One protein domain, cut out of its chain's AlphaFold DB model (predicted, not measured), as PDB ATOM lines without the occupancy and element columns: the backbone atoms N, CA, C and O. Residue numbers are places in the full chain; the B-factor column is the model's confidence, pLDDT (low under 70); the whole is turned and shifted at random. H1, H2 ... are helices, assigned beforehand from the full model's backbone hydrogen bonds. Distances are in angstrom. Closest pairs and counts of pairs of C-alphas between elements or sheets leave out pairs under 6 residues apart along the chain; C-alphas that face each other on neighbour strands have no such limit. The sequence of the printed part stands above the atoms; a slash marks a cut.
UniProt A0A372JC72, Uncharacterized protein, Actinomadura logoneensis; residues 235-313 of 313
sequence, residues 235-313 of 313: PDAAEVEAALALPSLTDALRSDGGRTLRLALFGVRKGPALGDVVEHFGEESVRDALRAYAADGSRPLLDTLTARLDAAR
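AT A GLANCE: This is residues 235 to 313 of the 313 residues of an uncharacterized protein of Actinomadura logoneensis (UniProt A0A372JC72). Five helices make a compact body, and the last helix, H6, runs out of it as an arm whose end, residues 306 to 313, sticks out. In the body H3 and H5 cross, H1 packs along H5, and H2 and H4 lie side by side, running opposite ways, near the ends where H3 and H5 begin. The printed part has 79 residues with six named helices, H1 to H6 in order along the chain, and no named strand; the class is all helix. The whole is compact, with a radius of gyration of the C-alphas of 11.9 A, yet only just elongated, with spans of 38 by 25 by 22 A.

IN THESE COORDINATES: H1 is residues 237 to 244 and begins with C-alpha 237 at (220.827, 246.876, 230.636). H2 is residues 249 to 254, and H3 is residues 258 to 266, 11.9 A from first to last C-alpha. H4 is residues 274 to 281. H5, residues 283 to 296, is the longest helix at 20.2 A; its C-alpha 283 is at (211.055, 234.322, 220.530). H6, residues 300 to 311, is 16.4 A long and ends with C-alpha 311 at (189.573, 245.331, 226.601).

HOW THE PARTS SIT: H3 and H5 are the hub, touching three helices each. They touch each other about perpendicular, at 74 degrees, with the C-alphas of Ala 264 and Tyr 293 closest at 6.2 A; H5 does so with residues 289 to 293 alone. H1 touches H5 at a shallow tilt of 16 degrees, opposite ways, the closest C-alphas being those of Ala 237 and Ala 294, 4.9 A apart. H1 also touches H3, only just about perpendicular at 73 degrees, with Val 240 and Leu 261 closest, their C-alphas 6.8 A apart. H2 touches H4 at a shallow tilt of 21 degrees, opposite ways; the closest C-alphas, of Thr 250 and Gly 275, are 6.8 A apart. H4 and H5 are close but not clearly touching, with the C-alphas of Val 278 and Val 286 closest at 6.4 A. H6 touches H5 with residues 300 to 301 alone, at 73 degrees, the C-alphas of Ala 289 and Pro 300 being closest at 5.8 A. H3 and H6 touch only at their ends, where the C-alphas of Phe 266 and Leu 302 are closest at 5.4 A. H6 is apart from H1, H2 and H4. In H1 to H6 every O i to N i+4 pair is within hydrogen-bond range.

THE WHOLE: The C-alphas farthest apart in the domain, of Pro 247 and Arg 313, are 39.1 A from each other. Without residues 306 to 313, which stand free, the body spans 25 by 24 by 22 A. The printed part has no cut, and no link is long. The mean pLDDT of the printed part is 92.5, and no printed residue is under 70.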
ATOM      1  N   PRO A 235     216.534 245.842 236.155       86.56
ATOM      2  CA  PRO A 235     217.639 245.005 235.718       86.56
ATOM      3  C   PRO A 235     218.616 245.834 234.885       86.56
ATOM      4  O   PRO A 235     218.178 246.652 234.066       86.56
ATOM      5  N   ASP A 236     219.906 245.615 235.133       89.19
ATOM      6  CA  ASP A 236     220.996 246.259 234.410       89.19
ATOM      7  C   ASP A 236     220.848 245.962 232.912       89.19
ATOM      8  O   ASP A 236     220.671 244.809 232.505       89.19
ATOM      9  N   ALA A 237     220.898 247.007 232.085       91.00
ATOM     10  CA  ALA A 237     220.827 246.876 230.636       91.00
ATOM     11  C   ALA A 237     221.928 245.941 230.110       91.00
ATOM     12  O   ALA A 237     221.672 245.160 229.198       91.00
ATOM     13  N   ALA A 238     223.112 245.934 230.734       92.25
ATOM     14  CA  ALA A 238     224.193 245.028 230.362       92.25
ATOM     15  C   ALA A 238     223.840 243.547 230.598       92.25
ATOM     16  O   ALA A 238     224.202 242.698 229.783       92.25
ATOM     17  N   GLU A 239     223.095 243.218 231.664       93.25
ATOM     18  CA  GLU A 239     222.610 241.849 231.899       93.25
ATOM     19  C   GLU A 239     221.574 241.429 230.847       93.25
ATOM     20  O   GLU A 239     221.556 240.275 230.409       93.25
ATOM     21  N   VAL A 240     220.713 242.360 230.425       94.56
ATOM     22  CA  VAL A 240     219.715 242.112 229.374       94.56
ATOM     23  C   VAL A 240     220.392 241.898 228.021       94.56
ATOM     24  O   VAL A 240     220.071 240.929 227.333       94.56
ATOM     25  N   GLU A 241     221.368 242.731 227.663       94.44
ATOM     26  CA  GLU A 241     222.164 242.577 226.438       94.44
ATOM     27  C   GLU A 241     222.957 241.262 226.430       94.44
ATOM     28  O   GLU A 241     222.992 240.555 225.421       94.44
ATOM     29  N   ALA A 242     223.523 240.858 227.573       93.19
ATOM     30  CA  ALA A 242     224.192 239.565 227.701       93.19
ATOM     31  C   ALA A 242     223.233 238.385 227.455       93.19
ATOM     32  O   ALA A 242     223.608 237.412 226.801       93.19
ATOM     33  N   ALA A 243     221.987 238.474 227.930       93.00
ATOM     34  CA  ALA A 243     220.966 237.468 227.647       93.00
ATOM     35  C   ALA A 243     220.528 237.477 226.170       93.00
ATOM     36  O   ALA A 243     220.316 236.413 225.591       93.00
ATOM     37  N   LEU A 244     220.428 238.655 225.544       94.38
ATOM     38  CA  LEU A 244     220.120 238.803 224.117       94.38
ATOM     39  C   LEU A 244     221.223 238.244 223.207       94.38
ATOM     40  O   LEU A 244     220.918 237.765 222.113       94.38
ATOM     41  N   ALA A 245     222.478 238.260 223.660       94.69
ATOM     42  CA  ALA A 245     223.611 237.686 222.940       94.69
ATOM     43  C   ALA A 245     223.598 236.145 222.897       94.69
ATOM     44  O   ALA A 245     224.345 235.549 222.117       94.69
ATOM     45  N   LEU A 246     222.763 235.481 223.707       92.06
ATOM     46  CA  LEU A 246     222.639 234.025 223.679       92.06
ATOM     47  C   LEU A 246     221.910 233.547 222.405       92.06
ATOM     48  O   LEU A 246     220.964 234.203 221.951       92.06
ATOM     49  N   PRO A 247     222.297 232.383 221.837       92.19
ATOM     50  CA  PRO A 247     221.693 231.864 220.607       92.19
ATOM     51  C   PRO A 247     220.187 231.616 220.710       92.19
ATOM     52  O   PRO A 247     219.472 231.874 219.748       92.19
ATOM     53  N   SER A 248     219.699 231.172 221.875       92.31
ATOM     54  CA  SER A 248     218.268 231.059 222.164       92.31
ATOM     55  C   SER A 248     217.914 231.736 223.485       92.31
ATOM     56  O   SER A 248     218.675 231.668 224.458       92.31
ATOM     57  N   LEU A 249     216.731 232.353 223.558       90.56
ATOM     58  CA  LEU A 249     216.216 232.855 224.835       90.56
ATOM     59  C   LEU A 249     215.999 231.716 225.828       90.56
ATOM     60  O   LEU A 249     216.231 231.907 227.017       90.56
ATOM     61  N   THR A 250     215.618 230.523 225.366       84.38
ATOM     62  CA  THR A 250     215.440 229.347 226.227       84.38
ATOM     63  C   THR A 250     216.715 228.995 227.000       84.38
ATOM     64  O   THR A 250     216.624 228.590 228.159       84.38
ATOM     65  N   ASP A 251     217.901 229.205 226.424       84.19
ATOM     66  CA  ASP A 251     219.173 229.022 227.134       84.19
ATOM     67  C   ASP A 251     219.358 230.064 228.244       84.19
ATOM     68  O   ASP A 251     219.746 229.714 229.361       84.19
ATOM     69  N   ALA A 252     218.972 231.317 227.986       82.50
ATOM     70  CA  ALA A 252     218.929 232.365 229.005       82.50
ATOM     71  C   ALA A 252     217.981 231.997 230.160       82.50
ATOM     72  O   ALA A 252     218.283 232.274 231.321       82.50
ATOM     73  N   LEU A 253     216.858 231.328 229.868       82.94
ATOM     74  CA  LEU A 253     215.877 230.902 230.875       82.94
ATOM     75  C   LEU A 253     216.366 229.776 231.784       82.94
ATOM     76  O   LEU A 253     215.908 229.684 232.922       82.94
ATOM     77  N   ARG A 254     217.246 228.904 231.282       78.69
ATOM     78  CA  ARG A 254     217.846 227.818 232.074       78.69
ATOM     79  C   ARG A 254     218.866 228.344 233.084       78.69
ATOM     80  O   ARG A 254     219.138 227.671 234.073       78.69
ATOM     81  N   SER A 255     219.416 229.530 232.831       75.38
ATOM     82  CA  SER A 255     220.266 230.256 233.771       75.38
ATOM     83  C   SER A 255     219.443 231.024 234.819       75.38
ATOM     84  O   SER A 255     218.240 231.242 234.658       75.38
ATOM     85  N   ASP A 256     220.101 231.534 235.863       76.69
ATOM     86  CA  ASP A 256     219.478 232.428 236.856       76.69
ATOM     87  C   ASP A 256     218.930 233.752 236.259       76.69
ATOM     88  O   ASP A 256     218.211 234.499 236.935       76.69
ATOM     89  N   GLY A 257     219.178 234.026 234.970       84.25
ATOM     90  CA  GLY A 257     218.703 235.206 234.237       84.25
ATOM     91  C   GLY A 257     217.180 235.336 234.124       84.25
ATOM     92  O   GLY A 257     216.669 236.418 233.827       84.25
ATOM     93  N   GLY A 258     216.407 234.288 234.432       89.88
ATOM     94  CA  GLY A 258     214.945 234.341 234.352       89.88
ATOM     95  C   GLY A 258     214.301 235.422 235.234       89.88
ATOM     96  O   GLY A 258     213.216 235.918 234.922       89.88
ATOM     97  N   ARG A 259     214.949 235.826 236.336       90.38
ATOM     98  CA  ARG A 259     214.484 236.963 237.150       90.38
ATOM     99  C   ARG A 259     214.734 238.301 236.450       90.38
ATOM    100  O   ARG A 259     213.819 239.124 236.423       90.38
ATOM    101  N   THR A 260     215.936 238.508 235.915       92.12
ATOM    102  CA  THR A 260     216.334 239.724 235.188       92.12
ATOM    103  C   THR A 260     215.399 239.960 234.006       92.12
ATOM    104  O   THR A 260     214.786 241.021 233.908       92.12
ATOM    105  N   LEU A 261     215.153 238.930 233.194       94.62
ATOM    106  CA  LEU A 261     214.273 239.025 232.028       94.62
ATOM    107  C   LEU A 261     212.816 239.348 232.398       94.62
ATOM    108  O   LEU A 261     212.193 240.180 231.747       94.62
ATOM    109  N   ARG A 262     212.266 238.777 233.482       94.31
ATOM    110  CA  ARG A 262     210.913 239.137 233.963       94.31
ATOM    111  C   ARG A 262     210.815 240.593 234.414       94.31
ATOM    112  O   ARG A 262     209.809 241.252 234.152       94.31
ATOM    113  N   LEU A 263     211.844 241.111 235.081       93.19
ATOM    114  CA  LEU A 263     211.871 242.515 235.485       93.19
ATOM    115  C   LEU A 263     212.013 243.456 234.278       93.19
ATOM    116  O   LEU A 263     211.399 244.526 234.274       93.19
ATOM    117  N   ALA A 264     212.770 243.049 233.258       94.75
ATOM    118  CA  ALA A 264     212.929 243.804 232.022       94.75
ATOM    119  C   ALA A 264     211.589 243.858 231.280       94.75
ATOM    120  O   ALA A 264     211.024 244.932 231.117       94.75
ATOM    121  N   LEU A 265     211.005 242.697 230.983       95.88
ATOM    122  CA  LEU A 265     209.764 242.567 230.215       95.88
ATOM    123  C   LEU A 265     208.541 243.171 230.908       95.88
ATOM    124  O   LEU A 265     207.713 243.810 230.268       95.88
ATOM    125  N   PHE A 266     208.408 242.960 232.218       94.50
ATOM    126  CA  PHE A 266     207.144 243.192 232.920       94.50
ATOM    127  C   PHE A 266     207.282 244.054 234.176       94.50
ATOM    128  O   PHE A 266     206.282 244.452 234.768       94.50
ATOM    129  N   GLY A 267     208.505 244.346 234.623       92.81
ATOM    130  CA  GLY A 267     208.723 245.084 235.870       92.81
ATOM    131  C   GLY A 267     208.313 244.302 237.121       92.81
ATOM    132  O   GLY A 267     208.109 244.905 238.173       92.81
ATOM    133  N   VAL A 268     208.183 242.972 237.033       91.81
ATOM    134  CA  VAL A 268     207.745 242.125 238.152       91.81
ATOM    135  C   VAL A 268     208.779 241.066 238.502       91.81
ATOM    136  O   VAL A 268     209.461 240.506 237.650       91.81
ATOM    137  N   ARG A 269     208.877 240.750 239.798       89.31
ATOM    138  CA  ARG A 269     209.743 239.661 240.283       89.31
ATOM    139  C   ARG A 269     209.128 238.288 240.031       89.31
ATOM    140  O   ARG A 269     209.851 237.324 239.792       89.31
ATOM    141  N   LYS A 270     207.800 238.198 240.119       87.81
ATOM    142  CA  LYS A 270     207.006 236.985 239.906       87.81
ATOM    143  C   LYS A 270     205.960 237.288 238.842       87.81
ATOM    144  O   LYS A 270     205.307 238.320 238.928       87.81
ATOM    145  N   GLY A 271     205.834 236.402 237.866       90.19
ATOM    146  CA  GLY A 271     204.967 236.550 236.704       90.19
ATOM    147  C   GLY A 271     204.868 235.214 235.959       90.19
ATOM    148  O   GLY A 271     205.228 234.190 236.552       90.19
ATOM    149  N   PRO A 272     204.413 235.212 234.697       92.44
ATOM    150  CA  PRO A 272     204.338 234.003 233.887       92.44
ATOM    151  C   PRO A 272     205.722 233.362 233.733       92.44
ATOM    152  O   PRO A 272     206.759 234.038 233.821       92.44
ATOM    153  N   ALA A 273     205.748 232.045 233.525       90.94
ATOM    154  CA  ALA A 273     206.990 231.371 233.190       90.94
ATOM    155  C   ALA A 273     207.475 231.905 231.839       90.94
ATOM    156  O   ALA A 273     206.704 232.017 230.895       90.94
ATOM    157  N   LEU A 274     208.757 232.253 231.733       92.81
ATOM    158  CA  LEU A 274     209.265 232.868 230.507       92.81
ATOM    159  C   LEU A 274     209.239 231.916 229.305       92.81
ATOM    160  O   LEU A 274     209.181 232.387 228.178       92.81
ATOM    161  N   GLY A 275     209.241 230.598 229.543       91.69
ATOM    162  CA  GLY A 275     209.000 229.611 228.489       91.69
ATOM    163  C   GLY A 275     207.620 229.806 227.866       91.69
ATOM    164  O   GLY A 275     207.527 229.950 226.655       91.69
ATOM    165  N   ASP A 276     206.590 229.951 228.704       90.25
ATOM    166  CA  ASP A 276     205.213 230.225 228.273       90.25
ATOM    167  C   ASP A 276     205.102 231.572 227.542       90.25
ATOM    168  O   ASP A 276     204.352 231.707 226.583       90.25
ATOM    169  N   VAL A 277     205.869 232.582 227.970       94.44
ATOM    170  CA  VAL A 277     205.921 233.891 227.296       94.44
ATOM    171  C   VAL A 277     206.520 233.759 225.893       94.44
ATOM    172  O   VAL A 277     205.981 234.329 224.949       94.44
ATOM    173  N   VAL A 278     207.616 233.011 225.743       94.31
ATOM    174  CA  VAL A 278     208.249 232.764 224.436       94.31
ATOM    175  C   VAL A 278     207.346 231.923 223.535       94.31
ATOM    176  O   VAL A 278     207.236 232.225 222.353       94.31
ATOM    177  N   GLU A 279     206.678 230.910 224.083       90.75
ATOM    178  CA  GLU A 279     205.702 230.093 223.354       90.75
ATOM    179  C   GLU A 279     204.529 230.942 222.845       90.75
ATOM    180  O   GLU A 279     204.138 230.816 221.689       90.75
ATOM    181  N   HIS A 280     204.013 231.848 223.680       92.88
ATOM    182  CA  HIS A 280     202.861 232.688 223.348       92.88
ATOM    183  C   HIS A 280     203.176 233.796 222.339       92.88
ATOM    184  O   HIS A 280     202.460 233.982 221.359       92.88
ATOM    185  N   PHE A 281     204.242 234.561 222.577       95.44
ATOM    186  CA  PHE A 281     204.558 235.746 221.770       95.44
ATOM    187  C   PHE A 281     205.534 235.467 220.622       95.44
ATOM    188  O   PHE A 281     205.706 236.318 219.746       95.44
ATOM    189  N   GLY A 282     206.182 234.304 220.621       95.69
ATOM    190  CA  GLY A 282     207.315 234.003 219.757       95.69
ATOM    191  C   GLY A 282     208.622 234.604 220.283       95.69
ATOM    192  O   GLY A 282     208.652 235.680 220.885       95.69
ATOM    193  N   GLU A 283     209.734 233.907 220.039       96.31
ATOM    194  CA  GLU A 283     211.055 234.322 220.530       96.31
ATOM    195  C   GLU A 283     211.466 235.709 220.014       96.31
ATOM    196  O   GLU A 283     212.003 236.512 220.777       96.31
ATOM    197  N   GLU A 284     211.186 236.008 218.746       97.06
ATOM    198  CA  GLU A 284     211.529 237.287 218.118       97.06
ATOM    199  C   GLU A 284     210.839 238.467 218.812       97.06
ATOM    200  O   GLU A 284     211.523 239.385 219.263       97.06
ATOM    201  N   SER A 285     209.522 238.390 219.030       97.69
ATOM    202  CA  SER A 285     208.759 239.425 219.740       97.69
ATOM    203  C   SER A 285     209.278 239.664 221.160       97.69
ATOM    204  O   SER A 285     209.333 240.800 221.634       97.69
ATOM    205  N   VAL A 286     209.679 238.596 221.863       97.56
ATOM    206  CA  VAL A 286     210.263 238.713 223.208       97.56
ATOM    207  C   VAL A 286     211.639 239.377 223.148       97.56
ATOM    208  O   VAL A 286     211.931 240.238 223.980       97.56
ATOM    209  N   ARG A 287     212.478 239.037 222.161       97.31
ATOM    210  CA  ARG A 287     213.777 239.697 221.947       97.31
ATOM    211  C   ARG A 287     213.608 241.177 221.620       97.31
ATOM    212  O   ARG A 287     214.329 241.990 222.187       97.31
ATOM    213  N   ASP A 288     212.651 241.537 220.774       98.12
ATOM    214  CA  ASP A 288     212.368 242.937 220.442       98.12
ATOM    215  C   ASP A 288     211.918 243.734 221.664       98.12
ATOM    216  O   ASP A 288     212.408 244.837 221.899       98.12
ATOM    217  N   ALA A 289     211.070 243.150 222.511       97.94
ATOM    218  CA  ALA A 289     210.668 243.776 223.765       97.94
ATOM    219  C   ALA A 289     211.840 243.967 224.742       97.94
ATOM    220  O   ALA A 289     211.910 244.986 225.429       97.94
ATOM    221  N   LEU A 290     212.771 243.011 224.802       97.25
ATOM    222  CA  LEU A 290     213.989 243.124 225.608       97.25
ATOM    223  C   LEU A 290     214.949 244.188 225.059       97.25
ATOM    224  O   LEU A 290     215.513 244.940 225.849       97.25
ATOM    225  N   ARG A 291     215.102 244.292 223.731       97.44
ATOM    226  CA  ARG A 291     215.890 245.357 223.081       97.44
ATOM    227  C   ARG A 291     215.293 246.733 223.351       97.44
ATOM    228  O   ARG A 291     216.030 247.658 223.668       97.44
ATOM    229  N   ALA A 292     213.969 246.857 223.270       96.88
ATOM    230  CA  ALA A 292     213.266 248.090 223.600       96.88
ATOM    231  C   ALA A 292     213.538 248.493 225.062       96.88
ATOM    232  O   ALA A 292     213.970 249.611 225.329       96.88
ATOM    233  N   TYR A 293     213.441 247.541 225.999       95.81
ATOM    234  CA  TYR A 293     213.817 247.778 227.393       95.81
ATOM    235  C   TYR A 293     215.283 248.212 227.559       95.81
ATOM    236  O   TYR A 293     215.552 249.151 228.303       95.81
ATOM    237  N   ALA A 294     216.231 247.551 226.893       95.12
ATOM    238  CA  ALA A 294     217.649 247.899 226.992       95.12
ATOM    239  C   ALA A 294     217.961 249.289 226.403       95.12
ATOM    240  O   ALA A 294     218.827 249.991 226.922       95.12
ATOM    241  N   ALA A 295     217.233 249.703 225.362       94.62
ATOM    242  CA  ALA A 295     217.416 250.990 224.700       94.62
ATOM    243  C   ALA A 295     216.850 252.175 225.501       94.62
ATOM    244  O   ALA A 295     217.520 253.201 225.624       94.62
ATOM    245  N   ASP A 296     215.624 252.062 226.024       93.75
ATOM    246  CA  ASP A 296     214.913 253.195 226.638       93.75
ATOM    247  C   ASP A 296     214.067 252.840 227.879       93.75
ATOM    248  O   ASP A 296     213.401 253.701 228.460       93.75
ATOM    249  N   GLY A 297     214.098 251.584 228.328       92.69
ATOM    250  CA  GLY A 297     213.330 251.100 229.476       92.69
ATOM    251  C   GLY A 297     211.851 250.807 229.190       92.69
ATOM    252  O   GLY A 297     211.107 250.488 230.134       92.69
ATOM    253  N   SER A 298     211.409 250.900 227.931       95.06
ATOM    254  CA  SER A 298     210.047 250.558 227.504       95.06
ATOM    255  C   SER A 298     209.736 249.067 227.670       95.06
ATOM    256  O   SER A 298     210.617 248.219 227.803       95.06
ATOM    257  N   ARG A 299     208.439 248.741 227.758       96.25
ATOM    258  CA  ARG A 299     207.942 247.381 228.031       96.25
ATOM    259  C   ARG A 299     206.743 247.042 227.142       96.25
ATOM    260  O   ARG A 299     205.644 246.828 227.655       96.25
ATOM    261  N   PRO A 300     206.934 246.944 225.819       97.44
ATOM    262  CA  PRO A 300     205.823 246.825 224.871       97.44
ATOM    263  C   PRO A 300     204.941 245.584 225.098       97.44
ATOM    264  O   PRO A 300     203.726 245.645 224.907       97.44
ATOM    265  N   LEU A 301     205.507 244.464 225.570       96.44
ATOM    266  CA  LEU A 301     204.708 243.279 225.919       96.44
ATOM    267  C   LEU A 301     203.821 243.505 227.148       96.44
ATOM    268  O   LEU A 301     202.689 243.027 227.182       96.44
ATOM    269  N   LEU A 302     204.296 244.257 228.143       95.50
ATOM    270  CA  LEU A 302     203.461 244.637 229.279       95.50
ATOM    271  C   LEU A 302     202.323 245.560 228.839       95.50
ATOM    272  O   LEU A 302     201.192 245.371 229.282       95.50
ATOM    273  N   ASP A 303     202.610 246.525 227.967       95.88
ATOM    274  CA  ASP A 303     201.603 247.454 227.445       95.88
ATOM    275  C   ASP A 303     200.530 246.696 226.650       95.88
ATOM    276  O   ASP A 303     199.335 246.894 226.866       95.88
ATOM    277  N   THR A 304     200.948 245.727 225.828       96.25
ATOM    278  CA  THR A 304     200.053 244.829 225.079       96.25
ATOM    279  C   THR A 304     199.139 244.028 226.008       96.25
ATOM    280  O   THR A 304     197.929 243.958 225.794       96.25
ATOM    281  N   LEU A 305     199.693 243.432 227.068       95.69
ATOM    282  CA  LEU A 305     198.918 242.657 228.043       95.69
ATOM    283  C   LEU A 305     197.981 243.523 228.882       95.69
ATOM    284  O   LEU A 305     196.876 243.099 229.217       95.69
ATOM    285  N   THR A 306     198.405 244.744 229.194       94.81
ATOM    286  CA  THR A 306     197.582 245.732 229.894       94.81
ATOM    287  C   THR A 306     196.385 246.125 229.032       94.81
ATOM    288  O   THR A 306     195.258 246.042 229.508       94.81
ATOM    289  N   ALA A 307     196.609 246.436 227.752       95.25
ATOM    290  CA  ALA A 307     195.544 246.750 226.802       95.25
ATOM    291  C   ALA A 307     194.575 245.574 226.599       95.25
ATOM    292  O   ALA A 307     193.363 245.775 226.563       95.25
ATOM    293  N   ARG A 308     195.091 244.338 226.528       93.94
ATOM    294  CA  ARG A 308     194.268 243.119 226.456       93.94
ATOM    295  C   ARG A 308     193.360 242.970 227.677       93.94
ATOM    296  O   ARG A 308     192.184 242.668 227.515       93.94
ATOM    297  N   LEU A 309     193.893 243.182 228.883       94.56
ATOM    298  CA  LEU A 309     193.083 243.162 230.102       94.56
ATOM    299  C   LEU A 309     192.044 244.279 230.105       94.56
ATOM    300  O   LEU A 309     190.896 244.025 230.438       94.56
ATOM    301  N   ASP A 310     192.419 245.499 229.725       94.69
ATOM    302  CA  ASP A 310     191.486 246.626 229.703       94.69
ATOM    303  C   ASP A 310     190.344 246.416 228.692       94.69
ATOM    304  O   ASP A 310     189.219 246.818 228.973       94.69
ATOM    305  N   ALA A 311     190.595 245.721 227.577       94.50
ATOM    306  CA  ALA A 311     189.573 245.331 226.601       94.50
ATOM    307  C   ALA A 311     188.623 244.223 227.091       94.50
ATOM    308  O   ALA A 311     187.573 244.013 226.490       94.50
ATOM    309  N   ALA A 312     188.989 243.505 228.156       94.12
ATOM    310  CA  ALA A 312     188.156 242.478 228.773       94.12
ATOM    311  C   ALA A 312     187.287 243.017 229.923       94.12
ATOM    312  O   ALA A 312     186.669 242.216 230.618       94.12
ATOM    313  N   ARG A 313     187.278 244.333 230.174       88.38
ATOM    314  CA  ARG A 313     186.370 244.982 231.133       88.38
ATOM    315  C   ARG A 313     184.970 245.115 230.558       88.38
ATOM    316  O   ARG A 313     184.024 244.880 231.338       88.38
TER     317      ARG A 313